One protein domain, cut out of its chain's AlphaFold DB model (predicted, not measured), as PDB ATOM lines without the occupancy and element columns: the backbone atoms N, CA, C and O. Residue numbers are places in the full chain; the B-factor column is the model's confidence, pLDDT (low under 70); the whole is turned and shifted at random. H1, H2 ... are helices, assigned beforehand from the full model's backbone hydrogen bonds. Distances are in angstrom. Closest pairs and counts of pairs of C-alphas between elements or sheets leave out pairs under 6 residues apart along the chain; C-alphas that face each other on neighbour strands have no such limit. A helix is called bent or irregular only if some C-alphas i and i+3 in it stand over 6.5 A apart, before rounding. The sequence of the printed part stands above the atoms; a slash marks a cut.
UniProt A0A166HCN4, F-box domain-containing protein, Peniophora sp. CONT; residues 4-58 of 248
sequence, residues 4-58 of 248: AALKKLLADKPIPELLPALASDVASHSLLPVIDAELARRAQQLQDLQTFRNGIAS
ATOM      1  N   ALA A   4     -29.990 -27.335  57.193       91.56
ATOM      2  CA  ALA A   4     -29.406 -27.183  55.866       91.56
ATOM      3  C   ALA A   4     -29.982 -25.953  55.152       91.56
ATOM      4  O   ALA A   4     -29.218 -25.177  54.574       91.56
ATOM      5  N   ALA A   5     -31.290 -25.702  55.282       87.50
ATOM      6  CA  ALA A   5     -31.920 -24.476  54.789       87.50
ATOM      7  C   ALA A   5     -31.312 -23.214  55.421       87.50
ATOM      8  O   ALA A   5     -30.998 -22.264  54.705       87.50
ATOM      9  N   LEU A   6     -31.064 -23.216  56.740       90.88
ATOM     10  CA  LEU A   6     -30.399 -22.091  57.408       90.88
ATOM     11  C   LEU A   6     -28.979 -21.875  56.873       90.88
ATOM     12  O   LEU A   6     -28.610 -20.748  56.553       90.88
ATOM     13  N   LYS A   7     -28.183 -22.947  56.759       92.88
ATOM     14  CA  LYS A   7     -26.818 -22.862  56.217       92.88
ATOM     15  C   LYS A   7     -26.812 -22.299  54.798       92.88
ATOM     16  O   LYS A   7     -26.006 -21.420  54.509       92.88
ATOM     17  N   LYS A   8     -27.728 -22.760  53.940       92.81
ATOM     18  CA  LYS A   8     -27.890 -22.244  52.574       92.81
ATOM     19  C   LYS A   8     -28.198 -20.749  52.578       92.81
ATOM     20  O   LYS A   8     -27.605 -20.010  51.804       92.81
ATOM     21  N   LEU A   9     -29.085 -20.313  53.467       90.88
ATOM     22  CA  LEU A   9     -29.503 -18.919  53.547       90.88
ATOM     23  C   LEU A   9     -28.388 -17.995  54.065       90.88
ATOM     24  O   LEU A   9     -28.238 -16.882  53.576       90.88
ATOM     25  N   LEU A  10     -27.567 -18.474  55.005       91.62
ATOM     26  CA  LEU A  10     -26.399 -17.743  55.512       91.62
ATOM     27  C   LEU A  10     -25.235 -17.686  54.509       91.62
ATOM     28  O   LEU A  10     -24.456 -16.739  54.537       91.62
ATOM     29  N   ALA A  11     -25.110 -18.684  53.631       93.50
ATOM     30  CA  ALA A  11     -24.052 -18.755  52.621       93.50
ATOM     31  C   ALA A  11     -24.373 -17.977  51.328       93.50
ATOM     32  O   ALA A  11     -23.579 -18.002  50.384       93.50
ATOM     33  N   ASP A  12     -25.533 -17.319  51.253       92.06
ATOM     34  CA  ASP A  12     -26.050 -16.761  50.007       92.06
ATOM     35  C   ASP A  12     -25.327 -15.463  49.586       92.06
ATOM     36  O   ASP A  12     -25.249 -14.467  50.323       92.06
ATOM     37  N   LYS A  13     -24.788 -15.477  48.363       93.62
ATOM     38  CA  LYS A  13     -23.952 -14.412  47.781       93.62
ATOM     39  C   LYS A  13     -24.816 -13.266  47.225       93.62
ATOM     40  O   LYS A  13     -26.022 -13.454  47.077       93.62
ATOM     41  N   PRO A  14     -24.268 -12.054  46.998       93.06
ATOM     42  CA  PRO A  14     -24.979 -10.995  46.268       93.06
ATOM     43  C   PRO A  14     -25.400 -11.453  44.866       93.06
ATOM     44  O   PRO A  14     -24.807 -12.389  44.323       93.06
ATOM     45  N   ILE A  15     -26.405 -10.781  44.293       93.19
ATOM     46  CA  ILE A  15     -26.799 -10.967  42.890       93.19
ATOM     47  C   ILE A  15     -25.549 -10.846  41.987       93.19
ATOM     48  O   ILE A  15     -24.811  -9.862  42.124       93.19
ATOM     49  N   PRO A  16     -25.267 -11.834  41.111       92.12
ATOM     50  CA  PRO A  16     -24.036 -11.884  40.318       92.12
ATOM     51  C   PRO A  16     -23.769 -10.631  39.481       92.12
ATOM     52  O   PRO A  16     -22.613 -10.278  39.277       92.12
ATOM     53  N   GLU A  17     -24.823  -9.952  39.033       92.31
ATOM     54  CA  GLU A  17     -24.797  -8.757  38.191       92.31
ATOM     55  C   GLU A  17     -24.397  -7.488  38.957       92.31
ATOM     56  O   GLU A  17     -23.947  -6.522  38.343       92.31
ATOM     57  N   LEU A  18     -24.497  -7.485  40.291       91.44
ATOM     58  CA  LEU A  18     -24.225  -6.300  41.109       91.44
ATOM     59  C   LEU A  18     -22.752  -5.884  41.055       91.44
ATOM     60  O   LEU A  18     -22.450  -4.711  40.856       91.44
ATOM     61  N   LEU A  19     -21.828  -6.833  41.224       92.19
ATOM     62  CA  LEU A  19     -20.395  -6.522  41.233       92.19
ATOM     63  C   LEU A  19     -19.885  -6.070  39.849       92.19
ATOM     64  O   LEU A  19     -19.201  -5.050  39.794       92.19
ATOM     65  N   PRO A  20     -20.242  -6.734  38.730       92.25
ATOM     66  CA  PRO A  20     -19.929  -6.244  37.389       92.25
ATOM     67  C   PRO A  20     -20.540  -4.868  37.082       92.25
ATOM     68  O   PRO A  20     -19.868  -4.030  36.486       92.25
ATOM     69  N   ALA A  21     -21.782  -4.610  37.509       88.81
ATOM     70  CA  ALA A  21     -22.446  -3.325  37.285       88.81
ATOM     71  C   ALA A  21     -21.803  -2.177  38.084       88.81
ATOM     72  O   ALA A  21     -21.785  -1.048  37.616       88.81
ATOM     73  N   LEU A  22     -21.240  -2.464  39.263       88.56
ATOM     74  CA  LEU A  22     -20.467  -1.493  40.051       88.56
ATOM     75  C   LEU A  22     -19.061  -1.247  39.491       88.56
ATOM     76  O   LEU A  22     -18.494  -0.181  39.711       88.56
ATOM     77  N   ALA A  23     -18.476  -2.243  38.820       88.62
ATOM     78  CA  ALA A  23     -17.133  -2.155  38.247       88.62
ATOM     79  C   ALA A  23     -17.103  -1.477  36.867       88.62
ATOM     80  O   ALA A  23     -16.036  -1.065  36.411       88.62
ATOM     81  N   SER A  24     -18.245  -1.399  36.186       85.06
ATOM     82  CA  SER A  24     -18.379  -0.729  34.897       85.06
ATOM     83  C   SER A  24     -18.758   0.739  35.103       85.06
ATOM     84  O   SER A  24     -19.554   1.063  35.980       85.06
ATOM     85  N   ASP A  25     -18.188   1.637  34.294       84.12
ATOM     86  CA  ASP A  25     -18.426   3.092  34.343       84.12
ATOM     87  C   ASP A  25     -19.794   3.457  33.727       84.12
ATOM     88  O   ASP A  25     -19.920   4.270  32.810       84.12
ATOM     89  N   VAL A  26     -20.840   2.740  34.142       75.75
ATOM     90  CA  VAL A  26     -22.187   2.866  33.585       75.75
ATOM     91  C   VAL A  26     -22.934   3.976  34.312       75.75
ATOM     92  O   VAL A  26     -22.845   4.128  35.529       75.75
ATOM     93  N   ALA A  27     -23.730   4.740  33.564       80.88
ATOM     94  CA  ALA A  27     -24.578   5.789  34.113       80.88
ATOM     95  C   ALA A  27     -25.460   5.268  35.266       80.88
ATOM     96  O   ALA A  27     -26.108   4.221  35.141       80.88
ATOM     97  N   SER A  28     -25.561   6.050  36.347       80.88
ATOM     98  CA  SER A  28     -26.251   5.706  37.602       80.88
ATOM     99  C   SER A  28     -27.683   5.181  37.426       80.88
ATOM    100  O   SER A  28     -28.153   4.382  38.231       80.88
ATOM    101  N   HIS A  29     -28.380   5.582  36.358       85.06
ATOM    102  CA  HIS A  29     -29.738   5.121  36.048       85.06
ATOM    103  C   HIS A  29     -29.834   3.622  35.723       85.06
ATOM    104  O   HIS A  29     -30.872   3.016  35.967       85.06
ATOM    105  N   SER A  30     -28.764   3.016  35.204       87.69
ATOM    106  CA  SER A  30     -28.717   1.583  34.881       87.69
ATOM    107  C   SER A  30     -28.462   0.689  36.102       87.69
ATOM    108  O   SER A  30     -28.803  -0.491  36.083       87.69
ATOM    109  N   LEU A  31     -27.901   1.257  37.175       93.25
ATOM    110  CA  LEU A  31     -27.565   0.547  38.406       93.25
ATOM    111  C   LEU A  31     -28.769   0.433  39.355       93.25
ATOM    112  O   LEU A  31     -28.865  -0.532  40.113       93.25
ATOM    113  N   LEU A  32     -29.707   1.390  39.290       93.75
ATOM    114  CA  LEU A  32     -30.894   1.432  40.154       93.75
ATOM    115  C   LEU A  32     -31.689   0.112  40.160       93.75
ATOM    116  O   LEU A  32     -31.903  -0.418  41.248       93.75
ATOM    117  N   PRO A  33     -32.042  -0.499  39.008       94.75
ATOM    118  CA  PRO A  33     -32.791  -1.756  39.013       94.75
ATOM    119  C   PRO A  33     -32.033  -2.914  39.677       94.75
ATOM    120  O   PRO A  33     -32.646  -3.769  40.314       94.75
ATOM    121  N   VAL A  34     -30.700  -2.946  39.550       94.50
ATOM    122  CA  VAL A  34     -29.849  -3.992  40.145       94.50
ATOM    123  C   VAL A  34     -29.771  -3.823  41.665       94.50
ATOM    124  O   VAL A  34     -29.851  -4.806  42.403       94.50
ATOM    125  N   ILE A  35     -29.674  -2.579  42.142       94.62
ATOM    126  CA  ILE A  35     -29.725  -2.256  43.573       94.62
ATOM    127  C   ILE A  35     -31.094  -2.613  44.155       94.62
ATOM    128  O   ILE A  35     -31.153  -3.293  45.179       94.62
ATOM    129  N   ASP A  36     -32.186  -2.211  43.502       96.38
ATOM    130  CA  ASP A  36     -33.547  -2.506  43.960       96.38
ATOM    131  C   ASP A  36     -33.800  -4.019  44.038       96.38
ATOM    132  O   ASP A  36     -34.390  -4.508  45.009       96.38
ATOM    133  N   ALA A  37     -33.290  -4.783  43.067       95.75
ATOM    134  CA  ALA A  37     -33.354  -6.241  43.083       95.75
ATOM    135  C   ALA A  37     -32.577  -6.851  44.266       95.75
ATOM    136  O   ALA A  37     -33.099  -7.734  44.954       95.75
ATOM    137  N   GLU A  38     -31.357  -6.375  44.553       96.56
ATOM    138  CA  GLU A  38     -30.569  -6.867  45.694       96.56
ATOM    139  C   GLU A  38     -31.221  -6.486  47.029       96.56
ATOM    140  O   GLU A  38     -31.290  -7.321  47.934       96.56
ATOM    141  N   LEU A  39     -31.757  -5.267  47.152       96.56
ATOM    142  CA  LEU A  39     -32.493  -4.824  48.338       96.56
ATOM    143  C   LEU A  39     -33.718  -5.706  48.597       96.56
ATOM    144  O   LEU A  39     -33.895  -6.192  49.718       96.56
ATOM    145  N   ALA A  40     -34.529  -5.970  47.569       95.75
ATOM    146  CA  ALA A  40     -35.686  -6.857  47.677       95.75
ATOM    147  C   ALA A  40     -35.275  -8.277  48.103       95.75
ATOM    148  O   ALA A  40     -35.885  -8.870  49.000       95.75
ATOM    149  N   ARG A  41     -34.192  -8.807  47.522       95.12
ATOM    150  CA  ARG A  41     -33.666 -10.138  47.852       95.12
ATOM    151  C   ARG A  41     -33.154 -10.224  49.292       95.12
ATOM    152  O   ARG A  41     -33.494 -11.168  50.008       95.12
ATOM    153  N   ARG A  42     -32.374  -9.241  49.752       95.38
ATOM    154  CA  ARG A  42     -31.878  -9.183  51.140       95.38
ATOM    155  C   ARG A  42     -33.013  -9.004  52.143       95.38
ATOM    156  O   ARG A  42     -32.988  -9.633  53.201       95.38
ATOM    157  N   ALA A  43     -34.033  -8.219  51.804       94.75
ATOM    158  CA  ALA A  43     -35.232  -8.095  52.626       94.75
ATOM    159  C   ALA A  43     -35.945  -9.449  52.794       94.75
ATOM    160  O   ALA A  43     -36.321  -9.802  53.913       94.75
ATOM    161  N   GLN A  44     -36.066 -10.239  51.722       93.50
ATOM    162  CA  GLN A  44     -36.632 -11.587  51.790       93.50
ATOM    163  C   GLN A  44     -35.787 -12.524  52.673       93.50
ATOM    164  O   GLN A  44     -36.334 -13.175  53.562       93.50
ATOM    165  N   GLN A  45     -34.460 -12.533  52.514       94.06
ATOM    166  CA  GLN A  45     -33.571 -13.329  53.376       94.06
ATOM    167  C   GLN A  45     -33.716 -12.973  54.857       94.06
ATOM    168  O   GLN A  45     -33.792 -13.858  55.711       94.06
ATOM    169  N   LEU A  46     -33.774 -11.676  55.180       93.94
ATOM    170  CA  LEU A  46     -33.961 -11.224  56.557       93.94
ATOM    171  C   LEU A  46     -35.303 -11.710  57.120       93.94
ATOM    172  O   LEU A  46     -35.361 -12.165  58.263       93.94
ATOM    173  N   GLN A  47     -36.368 -11.670  56.317       91.06
ATOM    174  CA  GLN A  47     -37.679 -12.196  56.705       91.06
ATOM    175  C   GLN A  47     -37.648 -13.712  56.955       91.06
ATOM    176  O   GLN A  47     -38.307 -14.202  57.880       91.06
ATOM    177  N   ASP A  48     -36.869 -14.460  56.180       91.06
ATOM    178  CA  ASP A  48     -36.723 -15.906  56.345       91.06
ATOM    179  C   ASP A  48     -35.906 -16.250  57.601       91.06
ATOM    180  O   ASP A  48     -36.327 -17.104  58.390       91.06
ATOM    181  N   LEU A  49     -34.821 -15.515  57.887       92.19
ATOM    182  CA  LEU A  49     -34.080 -15.627  59.155       92.19
ATOM    183  C   LEU A  49     -34.954 -15.296  60.361       92.19
ATOM    184  O   LEU A  49     -34.917 -16.005  61.367       92.19
ATOM    185  N   GLN A  50     -35.761 -14.239  60.273       90.00
ATOM    186  CA  GLN A  50     -36.711 -13.879  61.326       90.00
ATOM    187  C   GLN A  50     -37.748 -14.984  61.537       90.00
ATOM    188  O   GLN A  50     -38.056 -15.329  62.678       90.00
ATOM    189  N   THR A  51     -38.254 -15.578  60.455       87.00
ATOM    190  CA  THR A  51     -39.193 -16.706  60.517       87.00
ATOM    191  C   THR A  51     -38.551 -17.913  61.202       87.00
ATOM    192  O   THR A  51     -39.146 -18.485  62.118       87.00
ATOM    193  N   PHE A  52     -37.312 -18.245  60.833       89.19
ATOM    194  CA  PHE A  52     -36.547 -19.329  61.443       89.19
ATOM    195  C   PHE A  52     -36.274 -19.075  62.934       89.19
ATOM    196  O   PHE A  52     -36.588 -19.920  63.774       89.19
ATOM    197  N   ARG A  53     -35.779 -17.878  63.286       91.12
ATOM    198  CA  ARG A  53     -35.554 -17.451  64.678       91.12
ATOM    199  C   ARG A  53     -36.831 -17.567  65.501       91.12
ATOM    200  O   ARG A  53     -36.793 -18.118  66.598       91.12
ATOM    201  N   ASN A  54     -37.954 -17.069  64.985       87.12
ATOM    202  CA  ASN A  54     -39.238 -17.133  65.677       87.12
ATOM    203  C   ASN A  54     -39.674 -18.584  65.908       87.12
ATOM    204  O   ASN A  54     -40.166 -18.894  66.991       87.12
ATOM    205  N   GLY A  55     -39.445 -19.473  64.936       86.81
ATOM    206  CA  GLY A  55     -39.721 -20.904  65.066       86.81
ATOM    207  C   GLY A  55     -38.943 -21.592  66.194       86.81
ATOM    208  O   GLY A  55     -39.459 -22.534  66.788       86.81
ATOM    209  N   ILE A  56     -37.736 -21.114  66.517       88.81
ATOM    210  CA  ILE A  56     -36.919 -21.637  67.626       88.81
ATOM    211  C   ILE A  56     -37.273 -20.968  68.952       88.81
ATOM    212  O   ILE A  56     -37.479 -21.643  69.958       88.81
ATOM    213  N   ALA A  57     -37.309 -19.637  68.966       88.12
ATOM    214  CA  ALA A  57     -37.322 -18.863  70.200       88.12
ATOM    215  C   ALA A  57     -38.718 -18.727  70.823       88.12
ATOM    216  O   ALA A  57     -38.826 -18.536  72.031       88.12
ATOM    217  N   SER A  58     -39.789 -18.792  70.025       88.81
ATOM    218  CA  SER A  58     -41.143 -18.502  70.502       88.81
ATOM    219  C   SER A  58     -41.950 -19.781  70.740       88.81
ATOM    220  O   SER A  58     -42.259 -20.495  69.782       88.81
TER     221      SER A  58
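AT A GLANCE: This is residues 4 to 58 of the 248 residues of the protein "F-box domain-containing protein" of Peniophora sp. CONT (UniProt A0A166HCN4). One long helix, H3, makes the length of this rod, and the earlier part of the printed part, with the two short helices H1 and H2 joined by a stretched link, runs along one side of it. H1 packs on H3 with residues 45 to 52 of H3, H2 with residues 31 to 38, and the chain folds back between H2 and H3. The printed part has 55 residues with three named helices, H1, H2 and H3 in that order, no named strand, and the class all helix. It is only just loose, close to extended, with a radius of gyration of the C-alphas of 14.7 A and spans of 47 by 18 by 9 A.

IN THESE COORDINATES: H1, residues 4 to 10, begins at C-alpha 4 at (-29.406, -27.183, 55.866) and is 9.9 A long from first to last C-alpha. H2, residues 18 to 23, is 8.7 A long and begins at C-alpha 18 at (-24.225, -6.300, 41.109). H3, residues 28 to 57, is 42.3 A long and ends at C-alpha 57 at (-37.322, -18.863, 70.200). H3 is only just irregular: C-alphas 30 and 33 are 6.7 A apart.

HOW THE PARTS SIT: H1 touches H3, on residues 45 to 52 of H3 alone; their closest C-alphas are those of Leu 9 and Gln 45, 6.9 A apart. They run opposite ways at a steep tilt of 44 degrees. H1 and H2 are apart. H2 touches H3, on residues 31 to 38 of H3 alone; their closest C-alphas are those of Leu 18 and Val 34, 6.2 A apart. H2 and H3 form a helical hairpin, running opposite ways at a tilt of 37 degrees, only just steep. In H1 and H2 every O i to N i+4 pair is within hydrogen-bond range; in H3, 23 of 26 are.

THE WHOLE: The C-alphas farthest apart are those of Asp 25 and Ser 58, 47.9 A. The link from H1 to H2 is short and that from H2 to H3 tight. Residues 23 to 29 stand free, and so do residues 53 to 58, of which 53 to 57 belong to H3. The printed part has no cut, its mean pLDDT is 90.9, and no printed residue is under 70.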